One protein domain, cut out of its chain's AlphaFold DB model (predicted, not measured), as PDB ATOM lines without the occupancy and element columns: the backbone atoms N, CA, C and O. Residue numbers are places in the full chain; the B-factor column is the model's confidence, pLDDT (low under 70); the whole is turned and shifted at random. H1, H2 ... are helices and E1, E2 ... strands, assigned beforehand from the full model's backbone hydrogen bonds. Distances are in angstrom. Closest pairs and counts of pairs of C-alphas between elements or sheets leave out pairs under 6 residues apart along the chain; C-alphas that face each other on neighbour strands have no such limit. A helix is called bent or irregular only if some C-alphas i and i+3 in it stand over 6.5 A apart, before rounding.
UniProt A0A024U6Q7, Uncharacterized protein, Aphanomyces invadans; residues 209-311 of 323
ATOM      1  N   LYS A 209     -18.590 -13.137  24.991       92.75
ATOM      2  CA  LYS A 209     -17.181 -13.129  25.392       92.75
ATOM      3  C   LYS A 209     -16.340 -12.583  24.254       92.75
ATOM      4  O   LYS A 209     -16.382 -13.116  23.154       92.75
ATOM      5  N   SER A 210     -15.552 -11.566  24.554       92.38
ATOM      6  CA  SER A 210     -14.728 -10.863  23.581       92.38
ATOM      7  C   SER A 210     -13.258 -11.055  23.907       92.38
ATOM      8  O   SER A 210     -12.841 -10.835  25.046       92.38
ATOM      9  N   PHE A 211     -12.463 -11.431  22.909       89.06
ATOM     10  CA  PHE A 211     -11.026 -11.642  23.062       89.06
ATOM     11  C   PHE A 211     -10.263 -10.883  21.980       89.06
ATOM     12  O   PHE A 211     -10.715 -10.840  20.837       89.06
ATOM     13  N   PRO A 212      -9.115 -10.276  22.306       90.44
ATOM     14  CA  PRO A 212      -8.318  -9.589  21.310       90.44
ATOM     15  C   PRO A 212      -7.545 -10.584  20.441       90.44
ATOM     16  O   PRO A 212      -6.958 -11.557  20.932       90.44
ATOM     17  N   ILE A 213      -7.519 -10.307  19.145       91.56
ATOM     18  CA  ILE A 213      -6.779 -11.069  18.139       91.56
ATOM     19  C   ILE A 213      -5.919 -10.116  17.306       91.56
ATOM     20  O   ILE A 213      -6.233  -8.937  17.173       91.56
ATOM     21  N   LYS A 214      -4.804 -10.626  16.784       91.00
ATOM     22  CA  LYS A 214      -3.847  -9.873  15.956       91.00
ATOM     23  C   LYS A 214      -4.103 -10.017  14.470       91.00
ATOM     24  O   LYS A 214      -3.761  -9.127  13.705       91.00
ATOM     25  N   ALA A 215      -4.612 -11.177  14.073       91.88
ATOM     26  CA  ALA A 215      -4.841 -11.503  12.683       91.88
ATOM     27  C   ALA A 215      -5.931 -12.565  12.562       91.88
ATOM     28  O   ALA A 215      -6.081 -13.438  13.426       91.88
ATOM     29  N   LEU A 216      -6.639 -12.494  11.442       93.81
ATOM     30  CA  LEU A 216      -7.581 -13.491  10.965       93.81
ATOM     31  C   LEU A 216      -7.269 -13.749   9.489       93.81
ATOM     32  O   LEU A 216      -7.052 -12.819   8.714       93.81
ATOM     33  N   SER A 217      -7.247 -15.014   9.090       93.94
ATOM     34  CA  SER A 217      -7.209 -15.387   7.675       93.94
ATOM     35  C   SER A 217      -7.965 -16.686   7.425       93.94
ATOM     36  O   SER A 217      -8.199 -17.464   8.350       93.94
ATOM     37  N   PHE A 218      -8.337 -16.917   6.172       93.50
ATOM     38  CA  PHE A 218      -9.026 -18.117   5.715       93.50
ATOM     39  C   PHE A 218      -8.138 -18.858   4.716       93.50
ATOM     40  O   PHE A 218      -7.874 -18.356   3.622       93.50
ATOM     41  N   GLU A 219      -7.673 -20.052   5.081       94.00
ATOM     42  CA  GLU A 219      -7.057 -20.989   4.135       94.00
ATOM     43  C   GLU A 219      -8.198 -21.722   3.404       94.00
ATOM     44  O   GLU A 219      -9.040 -22.357   4.035       94.00
ATOM     45  N   CYS A 220      -8.253 -21.609   2.079       90.25
ATOM     46  CA  CYS A 220      -9.335 -22.093   1.222       90.25
ATOM     47  C   CYS A 220      -8.783 -23.066   0.177       90.25
ATOM     48  O   CYS A 220      -7.723 -22.819  -0.410       90.25
ATOM     49  N   ASN A 221      -9.514 -24.151  -0.103       86.38
ATOM     50  CA  ASN A 221      -9.165 -25.135  -1.138       86.38
ATOM     51  C   ASN A 221      -7.679 -25.578  -1.099       86.38
ATOM     52  O   ASN A 221      -7.069 -25.824  -2.137       86.38
ATOM     53  N   MET A 222      -7.093 -25.653   0.105       72.75
ATOM     54  CA  MET A 222      -5.694 -26.010   0.414       72.75
ATOM     55  C   MET A 222      -4.578 -25.084  -0.114       72.75
ATOM     56  O   MET A 222      -3.457 -25.212   0.367       72.75
ATOM     57  N   ASN A 223      -4.853 -24.145  -1.027       75.81
ATOM     58  CA  ASN A 223      -3.805 -23.359  -1.705       75.81
ATOM     59  C   ASN A 223      -4.061 -21.843  -1.756       75.81
ATOM     60  O   ASN A 223      -3.152 -21.090  -2.102       75.81
ATOM     61  N   LYS A 224      -5.279 -21.374  -1.454       85.94
ATOM     62  CA  LYS A 224      -5.619 -19.943  -1.465       85.94
ATOM     63  C   LYS A 224      -5.721 -19.447  -0.030       85.94
ATOM     64  O   LYS A 224      -6.362 -20.091   0.791       85.94
ATOM     65  N   GLN A 225      -5.128 -18.299   0.268       90.25
ATOM     66  CA  GLN A 225      -5.297 -17.631   1.555       90.25
ATOM     67  C   GLN A 225      -6.001 -16.295   1.341       90.25
ATOM     68  O   GLN A 225      -5.629 -15.539   0.444       90.25
ATOM     69  N   VAL A 226      -7.004 -16.011   2.166       90.38
ATOM     70  CA  VAL A 226      -7.667 -14.705   2.230       90.38
ATOM     71  C   VAL A 226      -7.386 -14.113   3.605       90.38
ATOM     72  O   VAL A 226      -7.882 -14.615   4.613       90.38
ATOM     73  N   ALA A 227      -6.528 -13.099   3.658       91.50
ATOM     74  CA  ALA A 227      -6.206 -12.388   4.889       91.50
ATOM     75  C   ALA A 227      -7.213 -11.263   5.140       91.50
ATOM     76  O   ALA A 227      -7.690 -10.636   4.194       91.50
ATOM     77  N   MET A 228      -7.514 -11.033   6.414       91.56
ATOM     78  CA  MET A 228      -8.405  -9.969   6.855       91.56
ATOM     79  C   MET A 228      -7.593  -8.816   7.449       91.56
ATOM     80  O   MET A 228      -6.748  -9.024   8.321       91.56
ATOM     81  N   ASP A 229      -7.889  -7.611   6.981       87.88
ATOM     82  CA  ASP A 229      -7.375  -6.335   7.463       87.88
ATOM     83  C   ASP A 229      -8.233  -5.815   8.637       87.88
ATOM     84  O   ASP A 229      -9.382  -6.220   8.827       87.88
ATOM     85  N   ASP A 230      -7.668  -4.902   9.435       85.19
ATOM     86  CA  ASP A 230      -8.336  -4.184  10.538       85.19
ATOM     87  C   ASP A 230      -8.972  -5.059  11.636       85.19
ATOM     88  O   ASP A 230      -9.828  -4.616  12.405       85.19
ATOM     89  N   VAL A 231      -8.509  -6.299  11.769       87.88
ATOM     90  CA  VAL A 231      -9.031  -7.247  12.752       87.88
ATOM     91  C   VAL A 231      -8.427  -7.003  14.131       87.88
ATOM     92  O   VAL A 231      -7.211  -6.974  14.301       87.88
ATOM     93  N   GLN A 232      -9.292  -6.864  15.135       89.56
ATOM     94  CA  GLN A 232      -8.875  -6.590  16.518       89.56
ATOM     95  C   GLN A 232      -9.525  -7.513  17.544       89.56
ATOM     96  O   GLN A 232      -8.957  -7.755  18.611       89.56
ATOM     97  N   TRP A 233     -10.724  -8.010  17.253       92.38
ATOM     98  CA  TRP A 233     -11.567  -8.658  18.241       92.38
ATOM     99  C   TRP A 233     -12.247  -9.901  17.693       92.38
ATOM    100  O   TRP A 233     -12.711  -9.924  16.561       92.38
ATOM    101  N   PHE A 234     -12.323 -10.910  18.549       92.38
ATOM    102  CA  PHE A 234     -13.072 -12.133  18.345       92.38
ATOM    103  C   PHE A 234     -14.187 -12.201  19.380       92.38
ATOM    104  O   PHE A 234     -13.915 -12.314  20.579       92.38
ATOM    105  N   ASP A 235     -15.429 -12.116  18.919       93.94
ATOM    106  CA  ASP A 235     -16.607 -12.089  19.775       93.94
ATOM    107  C   ASP A 235     -17.355 -13.411  19.699       93.94
ATOM    108  O   ASP A 235     -17.680 -13.899  18.624       93.94
ATOM    109  N   MET A 236     -17.651 -13.997  20.853       91.62
ATOM    110  CA  MET A 236     -18.375 -15.255  20.978       91.62
ATOM    111  C   MET A 236     -19.666 -15.024  21.743       91.62
ATOM    112  O   MET A 236     -19.641 -14.754  22.945       91.62
ATOM    113  N   GLY A 237     -20.795 -15.189  21.067       88.69
ATOM    114  CA  GLY A 237     -22.118 -15.090  21.664       88.69
ATOM    115  C   GLY A 237     -22.994 -16.242  21.194       88.69
ATOM    116  O   GLY A 237     -23.065 -16.550  20.006       88.69
ATOM    117  N   GLY A 238     -23.652 -16.920  22.137       83.44
ATOM    118  CA  GLY A 238     -24.561 -18.018  21.809       83.44
ATOM    119  C   GLY A 238     -23.827 -19.165  21.126       83.44
ATOM    120  O   GLY A 238     -22.948 -19.764  21.739       83.44
ATOM    121  N   MET A 239     -24.215 -19.471  19.888       82.94
ATOM    122  CA  MET A 239     -23.612 -20.525  19.063       82.94
ATOM    123  C   MET A 239     -22.846 -19.958  17.863       82.94
ATOM    124  O   MET A 239     -22.584 -20.680  16.905       82.94
ATOM    125  N   THR A 240     -22.507 -18.670  17.890       85.94
ATOM    126  CA  THR A 240     -21.802 -17.986  16.803       85.94
ATOM    127  C   THR A 240     -20.567 -17.271  17.319       85.94
ATOM    128  O   THR A 240     -20.556 -16.766  18.446       85.94
ATOM    129  N   PHE A 241     -19.539 -17.191  16.479       88.94
ATOM    130  CA  PHE A 241     -18.526 -16.157  16.630       88.94
ATOM    131  C   PHE A 241     -18.659 -15.105  15.535       88.94
ATOM    132  O   PHE A 241     -19.135 -15.405  14.439       88.94
ATOM    133  N   GLU A 242     -18.236 -13.888  15.856       91.69
ATOM    134  CA  GLU A 242     -18.310 -12.697  15.018       91.69
ATOM    135  C   GLU A 242     -16.963 -11.962  15.084       91.69
ATOM    136  O   GLU A 242     -16.366 -11.828  16.157       91.69
ATOM    137  N   VAL A 243     -16.468 -11.511  13.932       91.38
ATOM    138  CA  VAL A 243     -15.251 -10.700  13.811       91.38
ATOM    139  C   VAL A 243     -15.513  -9.580  12.812       91.38
ATOM    140  O   VAL A 243     -15.753  -9.845  11.636       91.38
ATOM    141  N   GLU A 244     -15.442  -8.331  13.270       89.38
ATOM    142  CA  GLU A 244     -15.348  -7.183  12.363       89.38
ATOM    143  C   GLU A 244     -14.010  -7.235  11.624       89.38
ATOM    144  O   GLU A 244     -12.950  -7.391  12.239       89.38
ATOM    145  N   SER A 245     -14.068  -7.120  10.302       87.75
ATOM    146  CA  SER A 245     -12.909  -7.273   9.430       87.75
ATOM    147  C   SER A 245     -13.056  -6.452   8.159       87.75
ATOM    148  O   SER A 245     -14.155  -6.050   7.780       87.75
ATOM    149  N   ALA A 246     -11.944  -6.244   7.471       87.50
ATOM    150  CA  ALA A 246     -11.941  -5.732   6.119       87.50
ATOM    151  C   ALA A 246     -11.173  -6.681   5.201       87.50
ATOM    152  O   ALA A 246     -10.268  -7.388   5.639       87.50
ATOM    153  N   VAL A 247     -11.516  -6.707   3.922       88.69
ATOM    154  CA  VAL A 247     -10.814  -7.514   2.921       88.69
ATOM    155  C   VAL A 247     -10.581  -6.694   1.666       88.69
ATOM    156  O   VAL A 247     -11.412  -5.870   1.293       88.69
ATOM    157  N   ARG A 248      -9.437  -6.909   1.013       85.75
ATOM    158  CA  ARG A 248      -9.128  -6.268  -0.265       85.75
ATOM    159  C   ARG A 248      -9.565  -7.136  -1.432       85.75
ATOM    160  O   ARG A 248      -9.091  -8.265  -1.563       85.75
ATOM    161  N   ILE A 249     -10.402  -6.583  -2.301       82.81
ATOM    162  CA  ILE A 249     -10.805  -7.186  -3.573       82.81
ATOM    163  C   ILE A 249     -10.560  -6.166  -4.673       82.81
ATOM    164  O   ILE A 249     -11.090  -5.067  -4.606       82.81
ATOM    165  N   ALA A 250      -9.750  -6.527  -5.673       81.56
ATOM    166  CA  ALA A 250      -9.445  -5.660  -6.817       81.56
ATOM    167  C   ALA A 250      -9.088  -4.208  -6.408       81.56
ATOM    168  O   ALA A 250      -9.597  -3.252  -6.980       81.56
ATOM    169  N   ASP A 251      -8.224  -4.072  -5.394       81.50
ATOM    170  CA  ASP A 251      -7.772  -2.812  -4.776       81.50
ATOM    171  C   ASP A 251      -8.807  -2.035  -3.936       81.50
ATOM    172  O   ASP A 251      -8.455  -1.041  -3.295       81.50
ATOM    173  N   GLU A 252     -10.043  -2.521  -3.825       83.31
ATOM    174  CA  GLU A 252     -11.067  -1.964  -2.941       83.31
ATOM    175  C   GLU A 252     -11.039  -2.635  -1.566       83.31
ATOM    176  O   GLU A 252     -10.977  -3.859  -1.453       83.31
ATOM    177  N   LEU A 253     -11.079  -1.829  -0.501       85.69
ATOM    178  CA  LEU A 253     -11.192  -2.325   0.870       85.69
ATOM    179  C   LEU A 253     -12.669  -2.435   1.249       85.69
ATOM    180  O   LEU A 253     -13.327  -1.426   1.509       85.69
ATOM    181  N   ILE A 254     -13.167  -3.661   1.321       84.44
ATOM    182  CA  ILE A 254     -14.554  -3.967   1.657       84.44
ATOM    183  C   ILE A 254     -14.627  -4.306   3.144       84.44
ATOM    184  O   ILE A 254     -13.944  -5.214   3.617       84.44
ATOM    185  N   GLN A 255     -15.433  -3.557   3.893       85.62
ATOM    186  CA  GLN A 255     -15.699  -3.829   5.307       85.62
ATOM    187  C   GLN A 255     -16.777  -4.908   5.420       85.62
ATOM    188  O   GLN A 255     -17.754  -4.898   4.675       85.62
ATOM    189  N   GLY A 256     -16.627  -5.819   6.375       82.50
ATOM    190  CA  GLY A 256     -17.582  -6.894   6.586       82.50
ATOM    191  C   GLY A 256     -17.424  -7.549   7.946       82.50
ATOM    192  O   GLY A 256     -16.528  -7.231   8.734       82.50
ATOM    193  N   ILE A 257     -18.322  -8.483   8.235       86.81
ATOM    194  CA  ILE A 257     -18.301  -9.214   9.496       86.81
ATOM    195  C   ILE A 257     -18.238 -10.690   9.178       86.81
ATOM    196  O   ILE A 257     -19.177 -11.267   8.637       86.81
ATOM    197  N   ALA A 258     -17.112 -11.298   9.537       89.12
ATOM    198  CA  ALA A 258     -16.984 -12.735   9.486       89.12
ATOM    199  C   ALA A 258     -17.843 -13.328  10.602       89.12
ATOM    200  O   ALA A 258     -17.597 -13.065  11.784       89.12
ATOM    201  N   LYS A 259     -18.836 -14.134  10.238       88.31
ATOM    202  CA  LYS A 259     -19.729 -14.791  11.190       88.31
ATOM    203  C   LYS A 259     -19.792 -16.277  10.895       88.31
ATOM    204  O   LYS A 259     -19.968 -16.707   9.761       88.31
ATOM    205  N   LEU A 260     -19.644 -17.083  11.939       87.62
ATOM    206  CA  LEU A 260     -19.686 -18.532  11.805       87.62
ATOM    207  C   LEU A 260     -20.437 -19.166  12.966       87.62
ATOM    208  O   LEU A 260     -20.157 -18.905  14.137       87.62
ATOM    209  N   HIS A 261     -21.358 -20.062  12.625       86.81
ATOM    210  CA  HIS A 261     -22.058 -20.893  13.590       86.81
ATOM    211  C   HIS A 261     -21.212 -22.106  14.013       86.81
ATOM    212  O   HIS A 261     -20.525 -22.722  13.200       86.81
ATOM    213  N   PHE A 262     -21.283 -22.509  15.280       85.00
ATOM    214  CA  PHE A 262     -20.484 -23.617  15.817       85.00
ATOM    215  C   PHE A 262     -20.826 -24.959  15.169       85.00
ATOM    216  O   PHE A 262     -19.954 -25.813  15.043       85.00
ATOM    217  N   SER A 263     -22.063 -25.138  14.688       86.06
ATOM    218  CA  SER A 263     -22.438 -26.329  13.911       86.06
ATOM    219  C   SER A 263     -21.672 -26.446  12.589       86.06
ATOM    220  O   SER A 263     -21.620 -27.543  12.035       86.06
ATOM    221  N   ASN A 264     -21.071 -25.362  12.089       89.12
ATOM    222  CA  ASN A 264     -20.264 -25.352  10.870       89.12
ATOM    223  C   ASN A 264     -18.792 -25.699  11.135       89.12
ATOM    224  O   ASN A 264     -18.050 -25.958  10.189       89.12
ATOM    225  N   ILE A 265     -18.374 -25.764  12.401       91.25
ATOM    226  CA  ILE A 265     -17.017 -26.139  12.803       91.25
ATOM    227  C   ILE A 265     -16.953 -27.663  12.955       91.25
ATOM    228  O   ILE A 265     -17.672 -28.255  13.755       91.25
ATOM    229  N   GLN A 266     -16.079 -28.308  12.186       93.44
ATOM    230  CA  GLN A 266     -15.820 -29.747  12.262       93.44
ATOM    231  C   GLN A 266     -14.821 -30.097  13.373       93.44
ATOM    232  O   GLN A 266     -14.904 -31.166  13.974       93.44
ATOM    233  N   GLY A 267     -13.870 -29.206  13.647       93.00
ATOM    234  CA  GLY A 267     -12.871 -29.394  14.690       93.00
ATOM    235  C   GLY A 267     -11.984 -28.167  14.849       93.00
ATOM    236  O   GLY A 267     -12.075 -27.216  14.073       93.00
ATOM    237  N   TYR A 268     -11.105 -28.196  15.846       92.94
ATOM    238  CA  TYR A 268     -10.114 -27.147  16.055       92.94
ATOM    239  C   TYR A 268      -8.743 -27.747  16.361       92.94
ATOM    240  O   TYR A 268      -8.635 -28.858  16.881       92.94
ATOM    241  N   SER A 269      -7.695 -26.997  16.045       92.75
ATOM    242  CA  SER A 269      -6.323 -27.299  16.440       92.75
ATOM    243  C   SER A 269      -5.623 -26.027  16.913       92.75
ATOM    244  O   SER A 269      -6.017 -24.912  16.572       92.75
ATOM    245  N   THR A 270      -4.602 -26.182  17.748       88.62
ATOM    246  CA  THR A 270      -3.783 -25.067  18.233       88.62
ATOM    247  C   THR A 270      -2.321 -25.432  18.088       88.62
ATOM    248  O   THR A 270      -1.948 -26.560  18.406       88.62
ATOM    249  N   ASP A 271      -1.483 -24.488  17.683       82.19
ATOM    250  CA  ASP A 271      -0.041 -24.728  17.539       82.19
ATOM    251  C   ASP A 271       0.762 -24.451  18.827       82.19
ATOM    252  O   ASP A 271       1.987 -24.581  18.846       82.19
ATOM    253  N   GLY A 272       0.085 -24.033  19.904       72.12
ATOM    254  CA  GLY A 272       0.697 -23.658  21.182       72.12
ATOM    255  C   GLY A 272       1.464 -22.326  21.165       72.12
ATOM    256  O   GLY A 272       1.913 -21.877  22.217       72.12
ATOM    257  N   LYS A 273       1.584 -21.662  20.008       76.50
ATOM    258  CA  LYS A 273       2.277 -20.376  19.806       76.50
ATOM    259  C   LYS A 273       1.305 -19.207  19.621       76.50
ATOM    260  O   LYS A 273       1.693 -18.135  19.162       76.50
ATOM    261  N   GLY A 274       0.050 -19.401  20.020       82.88
ATOM    262  CA  GLY A 274      -1.001 -18.394  19.915       82.88
ATOM    263  C   GLY A 274      -1.770 -18.439  18.597       82.88
ATOM    264  O   GLY A 274      -2.529 -17.510  18.341       82.88
ATOM    265  N   ILE A 275      -1.616 -19.490  17.784       90.00
ATOM    266  CA  ILE A 275      -2.468 -19.718  16.615       90.00
ATOM    267  C   ILE A 275      -3.512 -20.783  16.951       90.00
ATOM    268  O   ILE A 275      -3.190 -21.883  17.414       90.00
ATOM    269  N   ALA A 276      -4.771 -20.453  16.685       91.00
ATOM    270  CA  ALA A 276      -5.884 -21.386  16.678       91.00
ATOM    271  C   ALA A 276      -6.388 -21.555  15.243       91.00
ATOM    272  O   ALA A 276      -6.577 -20.578  14.520       91.00
ATOM    273  N   LYS A 277      -6.604 -22.801  14.832       93.44
ATOM    274  CA  LYS A 277      -7.178 -23.157  13.537       93.44
ATOM    275  C   LYS A 277      -8.537 -23.805  13.751       93.44
ATOM    276  O   LYS A 277      -8.638 -24.782  14.493       93.44
ATOM    277  N   LEU A 278      -9.572 -23.282  13.102       93.62
ATOM    278  CA  LEU A 278     -10.909 -23.878  13.078       93.62
ATOM    279  C   LEU A 278     -11.124 -24.522  11.712       93.62
ATOM    280  O   LEU A 278     -11.064 -23.847  10.689       93.62
ATOM    281  N   HIS A 279     -11.373 -25.827  11.700       94.38
ATOM    282  CA  HIS A 279     -11.646 -26.587  10.487       94.38
ATOM    283  C   HIS A 279     -13.145 -26.549  10.210       94.38
ATOM    284  O   HIS A 279     -13.938 -26.986  11.045       94.38
ATOM    285  N   ILE A 280     -13.533 -26.008   9.058       94.75
ATOM    286  CA  ILE A 280     -14.933 -25.780   8.707       94.75
ATOM    287  C   ILE A 280     -15.444 -26.919   7.826       94.75
ATOM    288  O   ILE A 280     -14.707 -27.472   7.006       94.75
ATOM    289  N   LYS A 281     -16.723 -27.272   7.994       92.94
ATOM    290  CA  LYS A 281     -17.410 -28.245   7.140       92.94
ATOM    291  C   LYS A 281     -17.260 -27.870   5.667       92.94
ATOM    292  O   LYS A 281     -17.417 -26.715   5.284       92.94
ATOM    293  N   THR A 282     -17.040 -28.871   4.820       90.25
ATOM    294  CA  THR A 282     -16.826 -28.674   3.377       90.25
ATOM    295  C   THR A 282     -18.028 -28.086   2.643       90.25
ATOM    296  O   THR A 282     -17.858 -27.595   1.537       90.25
ATOM    297  N   SER A 283     -19.223 -28.157   3.235       88.88
ATOM    298  CA  SER A 283     -20.458 -27.581   2.697       88.88
ATOM    299  C   SER A 283     -20.556 -26.063   2.849       88.88
ATOM    300  O   SER A 283     -21.484 -25.484   2.308       88.88
ATOM    301  N   VAL A 284     -19.657 -25.438   3.614       89.06
ATOM    302  CA  VAL A 284     -19.665 -23.994   3.882       89.06
ATOM    303  C   VAL A 284     -18.615 -23.332   2.995       89.06
ATOM    304  O   VAL A 284     -17.462 -23.778   2.943       89.06
ATOM    305  N   SER A 285     -19.035 -22.315   2.255       90.81
ATOM    306  CA  SER A 285     -18.196 -21.475   1.402       90.81
ATOM    307  C   SER A 285     -17.700 -20.236   2.150       90.81
ATOM    308  O   SER A 285     -18.191 -19.916   3.233       90.81
ATOM    309  N   LEU A 286     -16.721 -19.513   1.594       89.88
ATOM    310  CA  LEU A 286     -16.273 -18.248   2.187       89.88
ATOM    311  C   LEU A 286     -17.368 -17.174   2.109       89.88
ATOM    312  O   LEU A 286     -17.475 -16.361   3.026       89.88
ATOM    313  N   ALA A 287     -18.203 -17.214   1.066       86.19
ATOM    314  CA  ALA A 287     -19.370 -16.344   0.936       86.19
ATOM    315  C   ALA A 287     -20.379 -16.557   2.080       86.19
ATOM    316  O   ALA A 287     -20.927 -15.586   2.586       86.19
ATOM    317  N   ASP A 288     -20.544 -17.791   2.572       83.88
ATOM    318  CA  ASP A 288     -21.408 -18.075   3.730       83.88
ATOM    319  C   ASP A 288     -20.860 -17.497   5.051       83.88
ATOM    320  O   ASP A 288     -21.609 -17.307   6.009       83.88
ATOM    321  N   VAL A 289     -19.544 -17.263   5.143       86.88
ATOM    322  CA  VAL A 289     -18.889 -16.743   6.359       86.88
ATOM    323  C   VAL A 289     -18.762 -15.219   6.327       86.88
ATOM    324  O   VAL A 289     -18.838 -14.582   7.377       86.88
ATOM    325  N   LEU A 290     -18.553 -14.633   5.144       85.38
ATOM    326  CA  LEU A 290     -18.475 -13.187   4.906       85.38
ATOM    327  C   LEU A 290     -19.483 -12.778   3.814       85.38
ATOM    328  O   LEU A 290     -19.077 -12.420   2.703       85.38
ATOM    329  N   PRO A 291     -20.792 -12.793   4.113       74.69
ATOM    330  CA  PRO A 291     -21.823 -12.528   3.109       74.69
ATOM    331  C   PRO A 291     -21.749 -11.107   2.529       74.69
ATOM    332  O   PRO A 291     -22.071 -10.892   1.363       74.69
ATOM    333  N   ASN A 292     -21.242 -10.131   3.295       73.25
ATOM    334  CA  ASN A 292     -21.181  -8.724   2.879       73.25
ATOM    335  C   ASN A 292     -20.179  -8.432   1.752       73.25
ATOM    336  O   ASN A 292     -20.177  -7.332   1.210       73.25
ATOM    337  N   VAL A 293     -19.301  -9.379   1.419       71.69
ATOM    338  CA  VAL A 293     -18.219  -9.150   0.455       71.69
ATOM    339  C   VAL A 293     -18.675  -9.365  -1.002       71.69
ATOM    340  O   VAL A 293     -17.984  -8.932  -1.918       71.69
ATOM    341  N   ASN A 294     -19.862  -9.955  -1.220       66.88
ATOM    342  CA  ASN A 294     -20.555 -10.128  -2.514       66.88
ATOM    343  C   ASN A 294     -19.649 -10.431  -3.732       66.88
ATOM    344  O   ASN A 294     -19.860  -9.926  -4.836       66.88
ATOM    345  N   ASP A 295     -18.628 -11.267  -3.539       76.50
ATOM    346  CA  ASP A 295     -17.768 -11.760  -4.613       76.50
ATOM    347  C   ASP A 295     -18.242 -13.162  -5.005       76.50
ATOM    348  O   ASP A 295     -18.136 -14.119  -4.236       76.50
ATOM    349  N   VAL A 296     -18.766 -13.296  -6.225       78.25
ATOM    350  CA  VAL A 296     -19.311 -14.564  -6.735       78.25
ATOM    351  C   VAL A 296     -18.272 -15.686  -6.687       78.25
ATOM    352  O   VAL A 296     -18.637 -16.832  -6.427       78.25
ATOM    353  N   ALA A 297     -16.982 -15.374  -6.863       82.81
ATOM    354  CA  ALA A 297     -15.909 -16.363  -6.809       82.81
ATOM    355  C   ALA A 297     -15.717 -16.958  -5.405       82.81
ATOM    356  O   ALA A 297     -15.062 -17.991  -5.257       82.81
ATOM    357  N   TRP A 298     -16.259 -16.324  -4.360       87.25
ATOM    358  CA  TRP A 298     -16.162 -16.809  -2.984       87.25
ATOM    359  C   TRP A 298     -17.140 -17.940  -2.680       87.25
ATOM    360  O   TRP A 298     -16.894 -18.698  -1.740       87.25
ATOM    361  N   ASN A 299     -18.178 -18.111  -3.504       85.38
ATOM    362  CA  ASN A 299     -19.069 -19.269  -3.429       85.38
ATOM    363  C   ASN A 299     -18.312 -20.580  -3.687       85.38
ATOM    364  O   ASN A 299     -18.625 -21.592  -3.072       85.38
ATOM    365  N   ASP A 300     -17.270 -20.548  -4.525       88.44
ATOM    366  CA  ASP A 300     -16.457 -21.722  -4.868       88.44
ATOM    367  C   ASP A 300     -15.305 -21.979  -3.871       88.44
ATOM    368  O   ASP A 300     -14.541 -22.950  -3.987       88.44
ATOM    369  N   LEU A 301     -15.124 -21.096  -2.882       89.88
ATOM    370  CA  LEU A 301     -14.078 -21.223  -1.870       89.88
ATOM    371  C   LEU A 301     -14.582 -22.060  -0.700       89.88
ATOM    372  O   LEU A 301     -15.223 -21.545   0.209       89.88
ATOM    373  N   HIS A 302     -14.237 -23.344  -0.702       90.75
ATOM    374  CA  HIS A 302     -14.625 -24.306   0.327       90.75
ATOM    375  C   HIS A 302     -13.412 -24.848   1.092       90.75
ATOM    376  O   HIS A 302     -12.271 -24.396   0.930       90.75
ATOM    377  N   ARG A 303     -13.668 -25.858   1.941       89.81
ATOM    378  CA  ARG A 303     -12.658 -26.528   2.782       89.81
ATOM    379  C   ARG A 303     -11.891 -25.512   3.627       89.81
ATOM    380  O   ARG A 303     -10.663 -25.543   3.689       89.81
ATOM    381  N   LEU A 304     -12.645 -24.587   4.215       93.81
ATOM    382  CA  LEU A 304     -12.089 -23.444   4.914       93.81
ATOM    383  C   LEU A 304     -11.384 -23.891   6.194       93.81
ATOM    384  O   LEU A 304     -11.908 -24.698   6.970       93.81
ATOM    385  N   VAL A 305     -10.224 -23.297   6.444       94.12
ATOM    386  CA  VAL A 305      -9.592 -23.287   7.759       94.12
ATOM    387  C   VAL A 305      -9.470 -21.839   8.204       94.12
ATOM    388  O   VAL A 305      -8.753 -21.047   7.594       94.12
ATOM    389  N   VAL A 306     -10.184 -21.494   9.273       93.50
ATOM    390  CA  VAL A 306     -10.096 -20.171   9.897       93.50
ATOM    391  C   VAL A 306      -8.851 -20.156  10.766       93.50
ATOM    392  O   VAL A 306      -8.757 -20.926  11.720       93.50
ATOM    393  N   VAL A 307      -7.897 -19.296  10.441       93.44
ATOM    394  CA  VAL A 307      -6.637 -19.142  11.168       93.44
ATOM    395  C   VAL A 307      -6.707 -17.863  11.988       93.44
ATOM    396  O   VAL A 307      -6.735 -16.760  11.442       93.44
ATOM    397  N   LEU A 308      -6.732 -18.027  13.306       92.56
ATOM    398  CA  LEU A 308      -6.823 -16.962  14.297       92.56
ATOM    399  C   LEU A 308      -5.483 -16.831  15.011       92.56
ATOM    400  O   LEU A 308      -5.016 -17.793  15.626       92.56
ATOM    401  N   GLN A 309      -4.888 -15.641  14.990       91.56
ATOM    402  CA  GLN A 309      -3.724 -15.335  15.814       91.56
ATOM    403  C   GLN A 309      -4.169 -14.556  17.052       91.56
ATOM    404  O   GLN A 309      -4.564 -13.395  16.965       91.56
ATOM    405  N   VAL A 310      -4.097 -15.195  18.214       84.38
ATOM    406  CA  VAL A 310      -4.478 -14.606  19.500       84.38
ATOM    407  C   VAL A 310      -3.385 -13.659  19.982       84.38
ATOM    408  O   VAL A 310      -2.187 -13.931  19.839       84.38
ATOM    409  N   ASP A 311      -3.783 -12.545  20.596       76.69
ATOM    410  CA  ASP A 311      -2.812 -11.693  21.262       76.69
ATOM    411  C   ASP A 311      -2.314 -12.320  22.579       76.69
ATOM    412  O   ASP A 311      -2.983 -12.284  23.611       76.69
TER     413      ASP A 311
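This is residues 209 to 311 of the 323 residues of an uncharacterized protein of Aphanomyces invadans (UniProt A0A024U6Q7). This is one strongly twisted eight-strand sheet wound into a loose, incomplete barrel, open between its edge strands E5 and E6, with short H1 and the long stretch 290 to 304 over one end. Bent E1 joins the two halves, E3 to E5 and E8 to E6. The 103 printed residues run E1 E2 E3 E4 E5 E6 E7 H1 E8, mostly strand, in a branched antiparallel sheet. The whole is compact, with a radius of gyration of the C-alphas of 12.7 A and spans of 33 by 27 by 27 A.

Start at E1, residues 209 to 220, which bends by 88 degrees at residue 212. On one side of it find E2, residues 224 to 228, a hairpin with it (N 220 and O 224, 2.7 A), and E3, residues 233 to 237 (N 211 and O 234, 2.9 A). On the other side find E8, residues 305 to 310 (N 307 and O 217, 2.8 A). E3, E4, residues 240 to 249, and E5, residues 252 to 261, form a meander, each strand the antiparallel neighbour of the one before; look at N 242 and O 235, 2.8 A, and N 254 and O 247, 2.8 A. E6, residues 265 to 270, and E7, residues 275 to 280, form a hairpin (N 277 and O 269, 2.8 A), and E7 neighbours E8 (N 308 and O 276, 2.8 A). H1, residues 286 to 289, is on the sheet at a height of 6.5 A, over none of the strands; its closest C-alphas to E5 are Val 289 and Lys 259, 5.3 A. It is too short for an O i to N i+4 pair.

Find C-alpha 209 at (-17.181, -13.129, 25.392), where E1 begins its 26.9 A; E4 spans 25.5 A and E5 27.4 A. E8 ends at C-alpha 310, (-4.478, -14.606, 19.500).

The C-alphas of Gly 272 and Val 296, the two farthest apart, are 35.5 A apart. The printed part has no cut, and the link from H1 to E8 is long, 15 residues. Only residue 294 has pLDDT under 70.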